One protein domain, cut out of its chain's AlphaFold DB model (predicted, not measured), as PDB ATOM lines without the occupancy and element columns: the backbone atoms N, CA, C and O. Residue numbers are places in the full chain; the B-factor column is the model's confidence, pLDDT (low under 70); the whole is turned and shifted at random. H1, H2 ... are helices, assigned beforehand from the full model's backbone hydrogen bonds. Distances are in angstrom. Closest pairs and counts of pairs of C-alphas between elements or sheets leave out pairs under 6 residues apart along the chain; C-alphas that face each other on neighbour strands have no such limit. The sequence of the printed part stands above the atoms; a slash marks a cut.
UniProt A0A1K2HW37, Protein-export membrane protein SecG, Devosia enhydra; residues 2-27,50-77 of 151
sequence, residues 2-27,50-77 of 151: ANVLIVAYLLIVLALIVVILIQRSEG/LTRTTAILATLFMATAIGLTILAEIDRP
ATOM      1  N   ALA A   2     185.162 155.982 228.525       62.09
ATOM      2  CA  ALA A   2     184.047 155.418 227.736       62.09
ATOM      3  C   ALA A   2     183.011 156.439 227.202       62.09
ATOM      4  O   ALA A   2     182.583 156.317 226.058       62.09
ATOM      5  N   ASN A   3     182.667 157.491 227.961       75.75
ATOM      6  CA  ASN A   3     181.740 158.538 227.490       75.75
ATOM      7  C   ASN A   3     182.200 159.213 226.192       75.75
ATOM      8  O   ASN A   3     181.376 159.547 225.347       75.75
ATOM      9  N   VAL A   4     183.514 159.390 226.020       80.69
ATOM     10  CA  VAL A   4     184.077 160.016 224.816       80.69
ATOM     11  C   VAL A   4     183.811 159.143 223.590       80.69
ATOM     12  O   VAL A   4     183.426 159.664 222.549       80.69
ATOM     13  N   LEU A   5     183.936 157.818 223.726       78.44
ATOM     14  CA  LEU A   5     183.650 156.866 222.648       78.44
ATOM     15  C   LEU A   5     182.159 156.843 222.286       78.44
ATOM     16  O   LEU A   5     181.822 156.813 221.107       78.44
ATOM     17  N   ILE A   6     181.270 156.928 223.280       82.00
ATOM     18  CA  ILE A   6     179.813 156.959 223.066       82.00
ATOM     19  C   ILE A   6     179.390 158.250 222.356       82.00
ATOM     20  O   ILE A   6     178.610 158.208 221.406       82.00
ATOM     21  N   VAL A   7     179.919 159.399 222.784       80.56
ATOM     22  CA  VAL A   7     179.626 160.691 222.148       80.56
ATOM     23  C   VAL A   7     180.206 160.737 220.734       80.56
ATOM     24  O   VAL A   7     179.513 161.155 219.810       80.56
ATOM     25  N   ALA A   8     181.434 160.253 220.528       84.06
ATOM     26  CA  ALA A   8     182.044 160.186 219.201       84.06
ATOM     27  C   ALA A   8     181.238 159.292 218.245       84.06
ATOM     28  O   ALA A   8     180.954 159.701 217.120       84.06
ATOM     29  N   TYR A   9     180.806 158.114 218.699       78.00
ATOM     30  CA  TYR A   9     179.944 157.223 217.921       78.00
ATOM     31  C   TYR A   9     178.604 157.882 217.568       78.00
ATOM     32  O   TYR A   9     178.208 157.867 216.404       78.00
ATOM     33  N   LEU A  10     177.944 158.533 218.533       80.06
ATOM     34  CA  LEU A  10     176.699 159.272 218.300       80.06
ATOM     35  C   LEU A  10     176.876 160.344 217.214       80.06
ATOM     36  O   LEU A  10     176.038 160.458 216.321       80.06
ATOM     37  N   LEU A  11     177.974 161.104 217.258       83.00
ATOM     38  CA  LEU A  11     178.256 162.123 216.248       83.00
ATOM     39  C   LEU A  11     178.536 161.520 214.868       83.00
ATOM     40  O   LEU A  11     178.089 162.083 213.873       83.00
ATOM     41  N   ILE A  12     179.220 160.374 214.789       80.25
ATOM     42  CA  ILE A  12     179.454 159.664 213.520       80.25
ATOM     43  C   ILE A  12     178.132 159.172 212.926       80.25
ATOM     44  O   ILE A  12     177.882 159.364 211.737       80.25
ATOM     45  N   VAL A  13     177.261 158.582 213.749       80.38
ATOM     46  CA  VAL A  13     175.930 158.142 213.316       80.38
ATOM     47  C   VAL A  13     175.124 159.339 212.816       80.38
ATOM     48  O   VAL A  13     174.620 159.301 211.700       80.38
ATOM     49  N   LEU A  14     175.069 160.436 213.575       81.12
ATOM     50  CA  LEU A  14     174.363 161.654 213.171       81.12
ATOM     51  C   LEU A  14     174.934 162.259 211.874       81.12
ATOM     52  O   LEU A  14     174.179 162.700 211.008       81.12
ATOM     53  N   ALA A  15     176.257 162.247 211.701       80.50
ATOM     54  CA  ALA A  15     176.902 162.706 210.476       80.50
ATOM     55  C   ALA A  15     176.500 161.839 209.272       80.50
ATOM     56  O   ALA A  15     176.164 162.378 208.218       80.50
ATOM     57  N   LEU A  16     176.447 160.513 209.435       76.25
ATOM     58  CA  LEU A  16     175.948 159.606 208.397       76.25
ATOM     59  C   LEU A  16     174.476 159.879 208.061       76.25
ATOM     60  O   LEU A  16     174.111 159.852 206.886       76.25
ATOM     61  N   ILE A  17     173.650 160.219 209.059       75.81
ATOM     62  CA  ILE A  17     172.255 160.628 208.850       75.81
ATOM     63  C   ILE A  17     172.167 161.859 207.941       75.81
ATOM     64  O   ILE A  17     171.467 161.840 206.927       75.81
ATOM     65  N   VAL A  18     172.911 162.917 208.264       80.62
ATOM     66  CA  VAL A  18     172.925 164.166 207.486       80.62
ATOM     67  C   VAL A  18     173.430 163.931 206.061       80.62
ATOM     68  O   VAL A  18     172.831 164.424 205.106       80.62
ATOM     69  N   VAL A  19     174.485 163.130 205.899       75.12
ATOM     70  CA  VAL A  19     175.045 162.766 204.589       75.12
ATOM     71  C   VAL A  19     174.029 162.013 203.725       75.12
ATOM     72  O   VAL A  19     174.006 162.186 202.509       75.12
ATOM     73  N   ILE A  20     173.147 161.212 204.315       74.81
ATOM     74  CA  ILE A  20     172.111 160.498 203.559       74.81
ATOM     75  C   ILE A  20     170.952 161.427 203.177       74.81
ATOM     76  O   ILE A  20     170.402 161.316 202.079       74.81
ATOM     77  N   LEU A  21     170.616 162.396 204.031       74.12
ATOM     78  CA  LEU A  21     169.617 163.414 203.705       74.12
ATOM     79  C   LEU A  21     170.105 164.370 202.608       74.12
ATOM     80  O   LEU A  21     169.334 164.712 201.709       74.12
ATOM     81  N   ILE A  22     171.388 164.751 202.617       68.75
ATOM     82  CA  ILE A  22     171.947 165.654 201.602       68.75
ATOM     83  C   ILE A  22     172.010 164.992 200.219       68.75
ATOM     84  O   ILE A  22     171.692 165.641 199.226       68.75
ATOM     85  N   GLN A  23     172.263 163.676 200.150       64.88
ATOM     86  CA  GLN A  23     172.205 162.889 198.907       64.88
ATOM     87  C   GLN A  23     170.801 162.867 198.264       64.88
ATOM     88  O   GLN A  23     170.664 162.543 197.085       64.88
ATOM     89  N   ARG A  24     169.750 163.235 199.015       64.88
ATOM     90  CA  ARG A  24     168.367 163.405 198.534       64.88
ATOM     91  C   ARG A  24     167.990 164.874 198.303       64.88
ATOM     92  O   ARG A  24     167.085 165.136 197.512       64.88
ATOM     93  N   SER A  25     168.649 165.816 198.980       56.56
ATOM     94  CA  SER A  25     168.280 167.240 199.008       56.56
ATOM     95  C   SER A  25     168.426 167.948 197.654       56.56
ATOM     96  O   SER A  25     167.731 168.934 197.423       56.56
ATOM     97  N   GLU A  26     169.256 167.443 196.737       54.84
ATOM     98  CA  GLU A  26     169.362 167.967 195.360       54.84
ATOM     99  C   GLU A  26     168.342 167.334 194.390       54.84
ATOM    100  O   GLU A  26     168.179 167.778 193.257       54.84
ATOM    101  N   GLY A  27     167.607 166.306 194.831       56.84
ATOM    102  CA  GLY A  27     166.726 165.486 193.991       56.84
ATOM    103  C   GLY A  27     165.229 165.610 194.291       56.84
ATOM    104  O   GLY A  27     164.468 164.700 193.964       56.84
ATOM    105  N   LEU A  50     164.719 156.662 189.580       60.44
ATOM    106  CA  LEU A  50     165.559 157.453 190.483       60.44
ATOM    107  C   LEU A  50     164.800 157.824 191.764       60.44
ATOM    108  O   LEU A  50     165.274 157.560 192.858       60.44
ATOM    109  N   THR A  51     163.554 158.290 191.656       69.00
ATOM    110  CA  THR A  51     162.749 158.625 192.844       69.00
ATOM    111  C   THR A  51     162.455 157.403 193.718       69.00
ATOM    112  O   THR A  51     162.491 157.493 194.948       69.00
ATOM    113  N   ARG A  52     162.181 156.244 193.103       69.38
ATOM    114  CA  ARG A  52     161.873 155.002 193.821       69.38
ATOM    115  C   ARG A  52     163.110 154.391 194.467       69.38
ATOM    116  O   ARG A  52     163.021 153.956 195.609       69.38
ATOM    117  N   THR A  53     164.260 154.404 193.793       72.56
ATOM    118  CA  THR A  53     165.528 153.941 194.381       72.56
ATOM    119  C   THR A  53     165.922 154.804 195.571       72.56
ATOM    120  O   THR A  53     166.216 154.255 196.631       72.56
ATOM    121  N   THR A  54     165.815 156.134 195.475       74.75
ATOM    122  CA  THR A  54     166.109 156.975 196.638       74.75
ATOM    123  C   THR A  54     165.054 156.840 197.733       74.75
ATOM    124  O   THR A  54     165.393 156.930 198.907       74.75
ATOM    125  N   ALA A  55     163.772 156.618 197.408       74.56
ATOM    126  CA  ALA A  55     162.737 156.333 198.412       74.56
ATOM    127  C   ALA A  55     163.059 155.059 199.198       74.56
ATOM    128  O   ALA A  55     163.011 155.079 200.423       74.56
ATOM    129  N   ILE A  56     163.479 153.998 198.507       76.00
ATOM    130  CA  ILE A  56     163.909 152.749 199.139       76.00
ATOM    131  C   ILE A  56     165.140 152.993 200.023       76.00
ATOM    132  O   ILE A  56     165.120 152.637 201.200       76.00
ATOM    133  N   LEU A  57     166.168 153.675 199.505       75.31
ATOM    134  CA  LEU A  57     167.372 154.030 200.268       75.31
ATOM    135  C   LEU A  57     167.041 154.861 201.516       75.31
ATOM    136  O   LEU A  57     167.554 154.566 202.589       75.31
ATOM    137  N   ALA A  58     166.136 155.837 201.408       73.31
ATOM    138  CA  ALA A  58     165.694 156.658 202.534       73.31
ATOM    139  C   ALA A  58     164.942 155.837 203.592       73.31
ATOM    140  O   ALA A  58     165.185 156.013 204.783       73.31
ATOM    141  N   THR A  59     164.063 154.916 203.178       79.69
ATOM    142  CA  THR A  59     163.355 154.034 204.122       79.69
ATOM    143  C   THR A  59     164.299 153.069 204.832       79.69
ATOM    144  O   THR A  59     164.196 152.912 206.046       79.69
ATOM    145  N   LEU A  60     165.251 152.471 204.105       79.50
ATOM    146  CA  LEU A  60     166.267 151.592 204.683       79.50
ATOM    147  C   LEU A  60     167.142 152.351 205.675       79.50
ATOM    148  O   LEU A  60     167.344 151.890 206.791       79.50
ATOM    149  N   PHE A  61     167.587 153.546 205.301       79.81
ATOM    150  CA  PHE A  61     168.368 154.406 206.170       79.81
ATOM    151  C   PHE A  61     167.614 154.788 207.456       79.81
ATOM    152  O   PHE A  61     168.167 154.667 208.548       79.81
ATOM    153  N   MET A  62     166.346 155.191 207.349       79.75
ATOM    154  CA  MET A  62     165.525 155.532 208.514       79.75
ATOM    155  C   MET A  62     165.339 154.323 209.441       79.75
ATOM    156  O   MET A  62     165.448 154.450 210.660       79.75
ATOM    157  N   ALA A  63     165.127 153.133 208.870       83.12
ATOM    158  CA  ALA A  63     165.051 151.889 209.628       83.12
ATOM    159  C   ALA A  63     166.377 151.569 210.344       83.12
ATOM    160  O   ALA A  63     166.360 151.185 211.512       83.12
ATOM    161  N   THR A  64     167.525 151.780 209.690       80.12
ATOM    162  CA  THR A  64     168.849 151.614 210.309       80.12
ATOM    163  C   THR A  64     169.095 152.630 211.425       80.12
ATOM    164  O   THR A  64     169.603 152.249 212.473       80.12
ATOM    165  N   ALA A  65     168.697 153.896 211.253       78.00
ATOM    166  CA  ALA A  65     168.842 154.929 212.280       78.00
ATOM    167  C   ALA A  65     168.052 154.578 213.551       78.00
ATOM    168  O   ALA A  65     168.591 154.641 214.657       78.00
ATOM    169  N   ILE A  66     166.803 154.135 213.393       83.62
ATOM    170  CA  ILE A  66     165.971 153.678 214.512       83.62
ATOM    171  C   ILE A  66     166.565 152.408 215.140       83.62
ATOM    172  O   ILE A  66     166.711 152.346 216.357       83.62
ATOM    173  N   GLY A  67     166.972 151.425 214.331       84.31
ATOM    174  CA  GLY A  67     167.562 150.175 214.818       84.31
ATOM    175  C   GLY A  67     168.852 150.380 215.616       84.31
ATOM    176  O   GLY A  67     168.996 149.813 216.694       84.31
ATOM    177  N   LEU A  68     169.762 151.232 215.133       79.88
ATOM    178  CA  LEU A  68     170.998 151.569 215.844       79.88
ATOM    179  C   LEU A  68     170.736 152.397 217.101       79.88
ATOM    180  O   LEU A  68     171.445 152.216 218.083       79.88
ATOM    181  N   THR A  69     169.726 153.274 217.094       80.25
ATOM    182  CA  THR A  69     169.330 154.033 218.292       80.25
ATOM    183  C   THR A  69     168.820 153.090 219.376       80.25
ATOM    184  O   THR A  69     169.262 153.179 220.516       80.25
ATOM    185  N   ILE A  70     167.943 152.147 219.017       82.44
ATOM    186  CA  ILE A  70     167.430 151.147 219.958       82.44
ATOM    187  C   ILE A  70     168.572 150.260 220.462       82.44
ATOM    188  O   ILE A  70     168.709 150.081 221.665       82.44
ATOM    189  N   LEU A  71     169.425 149.749 219.568       78.44
ATOM    190  CA  LEU A  71     170.548 148.891 219.952       78.44
ATOM    191  C   LEU A  71     171.556 149.619 220.858       78.44
ATOM    192  O   LEU A  71     172.069 149.024 221.797       78.44
ATOM    193  N   ALA A  72     171.799 150.908 220.618       70.31
ATOM    194  CA  ALA A  72     172.676 151.729 221.448       70.31
ATOM    195  C   ALA A  72     172.073 152.077 222.820       70.31
ATOM    196  O   ALA A  72     172.825 152.379 223.746       70.31
ATOM    197  N   GLU A  73     170.746 152.057 222.956       76.06
ATOM    198  CA  GLU A  73     170.063 152.298 224.231       76.06
ATOM    199  C   GLU A  73     170.021 151.038 225.111       76.06
ATOM    200  O   GLU A  73     170.026 151.153 226.331       76.06
ATOM    201  N   ILE A  74     170.053 149.833 224.522       74.69
ATOM    202  CA  ILE A  74     170.053 148.563 225.276       74.69
ATOM    203  C   ILE A  74     171.287 148.439 226.185       74.69
ATOM    204  O   ILE A  74     171.165 147.982 227.319       74.69
ATOM    205  N   ASP A  75     172.454 148.883 225.715       66.62
ATOM    206  CA  ASP A  75     173.714 148.805 226.469       66.62
ATOM    207  C   ASP A  75     173.983 150.043 227.340       66.62
ATOM    208  O   ASP A  75     175.065 150.171 227.919       66.62
ATOM    209  N   ARG A  76     173.032 150.982 227.453       72.06
ATOM    210  CA  ARG A  76     173.182 152.134 228.348       72.06
ATOM    211  C   ARG A  76     172.782 151.742 229.770       72.06
ATOM    212  O   ARG A  76     171.589 151.618 230.045       72.06
ATOM    213  N   PRO A  77     173.734 151.604 230.718       66.69
ATOM    214  CA  PRO A  77     173.366 151.511 232.119       66.69
ATOM    215  C   PRO A  77     172.692 152.827 232.508       66.69
ATOM    216  O   PRO A  77     173.308 153.895 232.456       66.69
TER     217      PRO A  77
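This is residues 2 to 27 and 50 to 77 of the 151 residues of the protein "Protein-export membrane protein SecG" of Devosia enhydra (UniProt A0A1K2HW37). Two long helices, H1 and then H2, lie side by side and run opposite ways, making a slim two-helix rod. They come closest toward the cut, where H1 ends and H2 begins. The printed part has 54 residues, with two named helices and no named strand; its class is all helix. The whole is loose, with a radius of gyration of the C-alphas of 13.4 A and spans of 42 by 18 by 9 A.

H1, residues 2 to 25, touches H2, residues 50 to 74, with residues 13 to 24 alone, and H2 touches it with residues 54 to 65 alone. Their closest C-alphas, those of Arg 24 and Thr 54, are 7.1 A apart. The helices stand at a shallow tilt of 14 degrees, opposite ways. Every O i to N i+4 pair is within hydrogen-bond range in H2, and 19 of 20 in H1.

H1 begins at C-alpha 2 (184.047, 155.418, 227.736) and is 34.8 A long. H2 is 36.2 A long and ends at C-alpha 74 (170.053, 148.563, 225.276).

The C-alphas farthest apart, those of Leu 50 and Pro 77, are 42.8 A apart. Residues 28 to 49 are not printed; C-alphas 27 and 50 are 8.8 A apart across the cut. The pLDDT is under 70 at residues 2, 22 to 27, 50 to 52, 75 and 77.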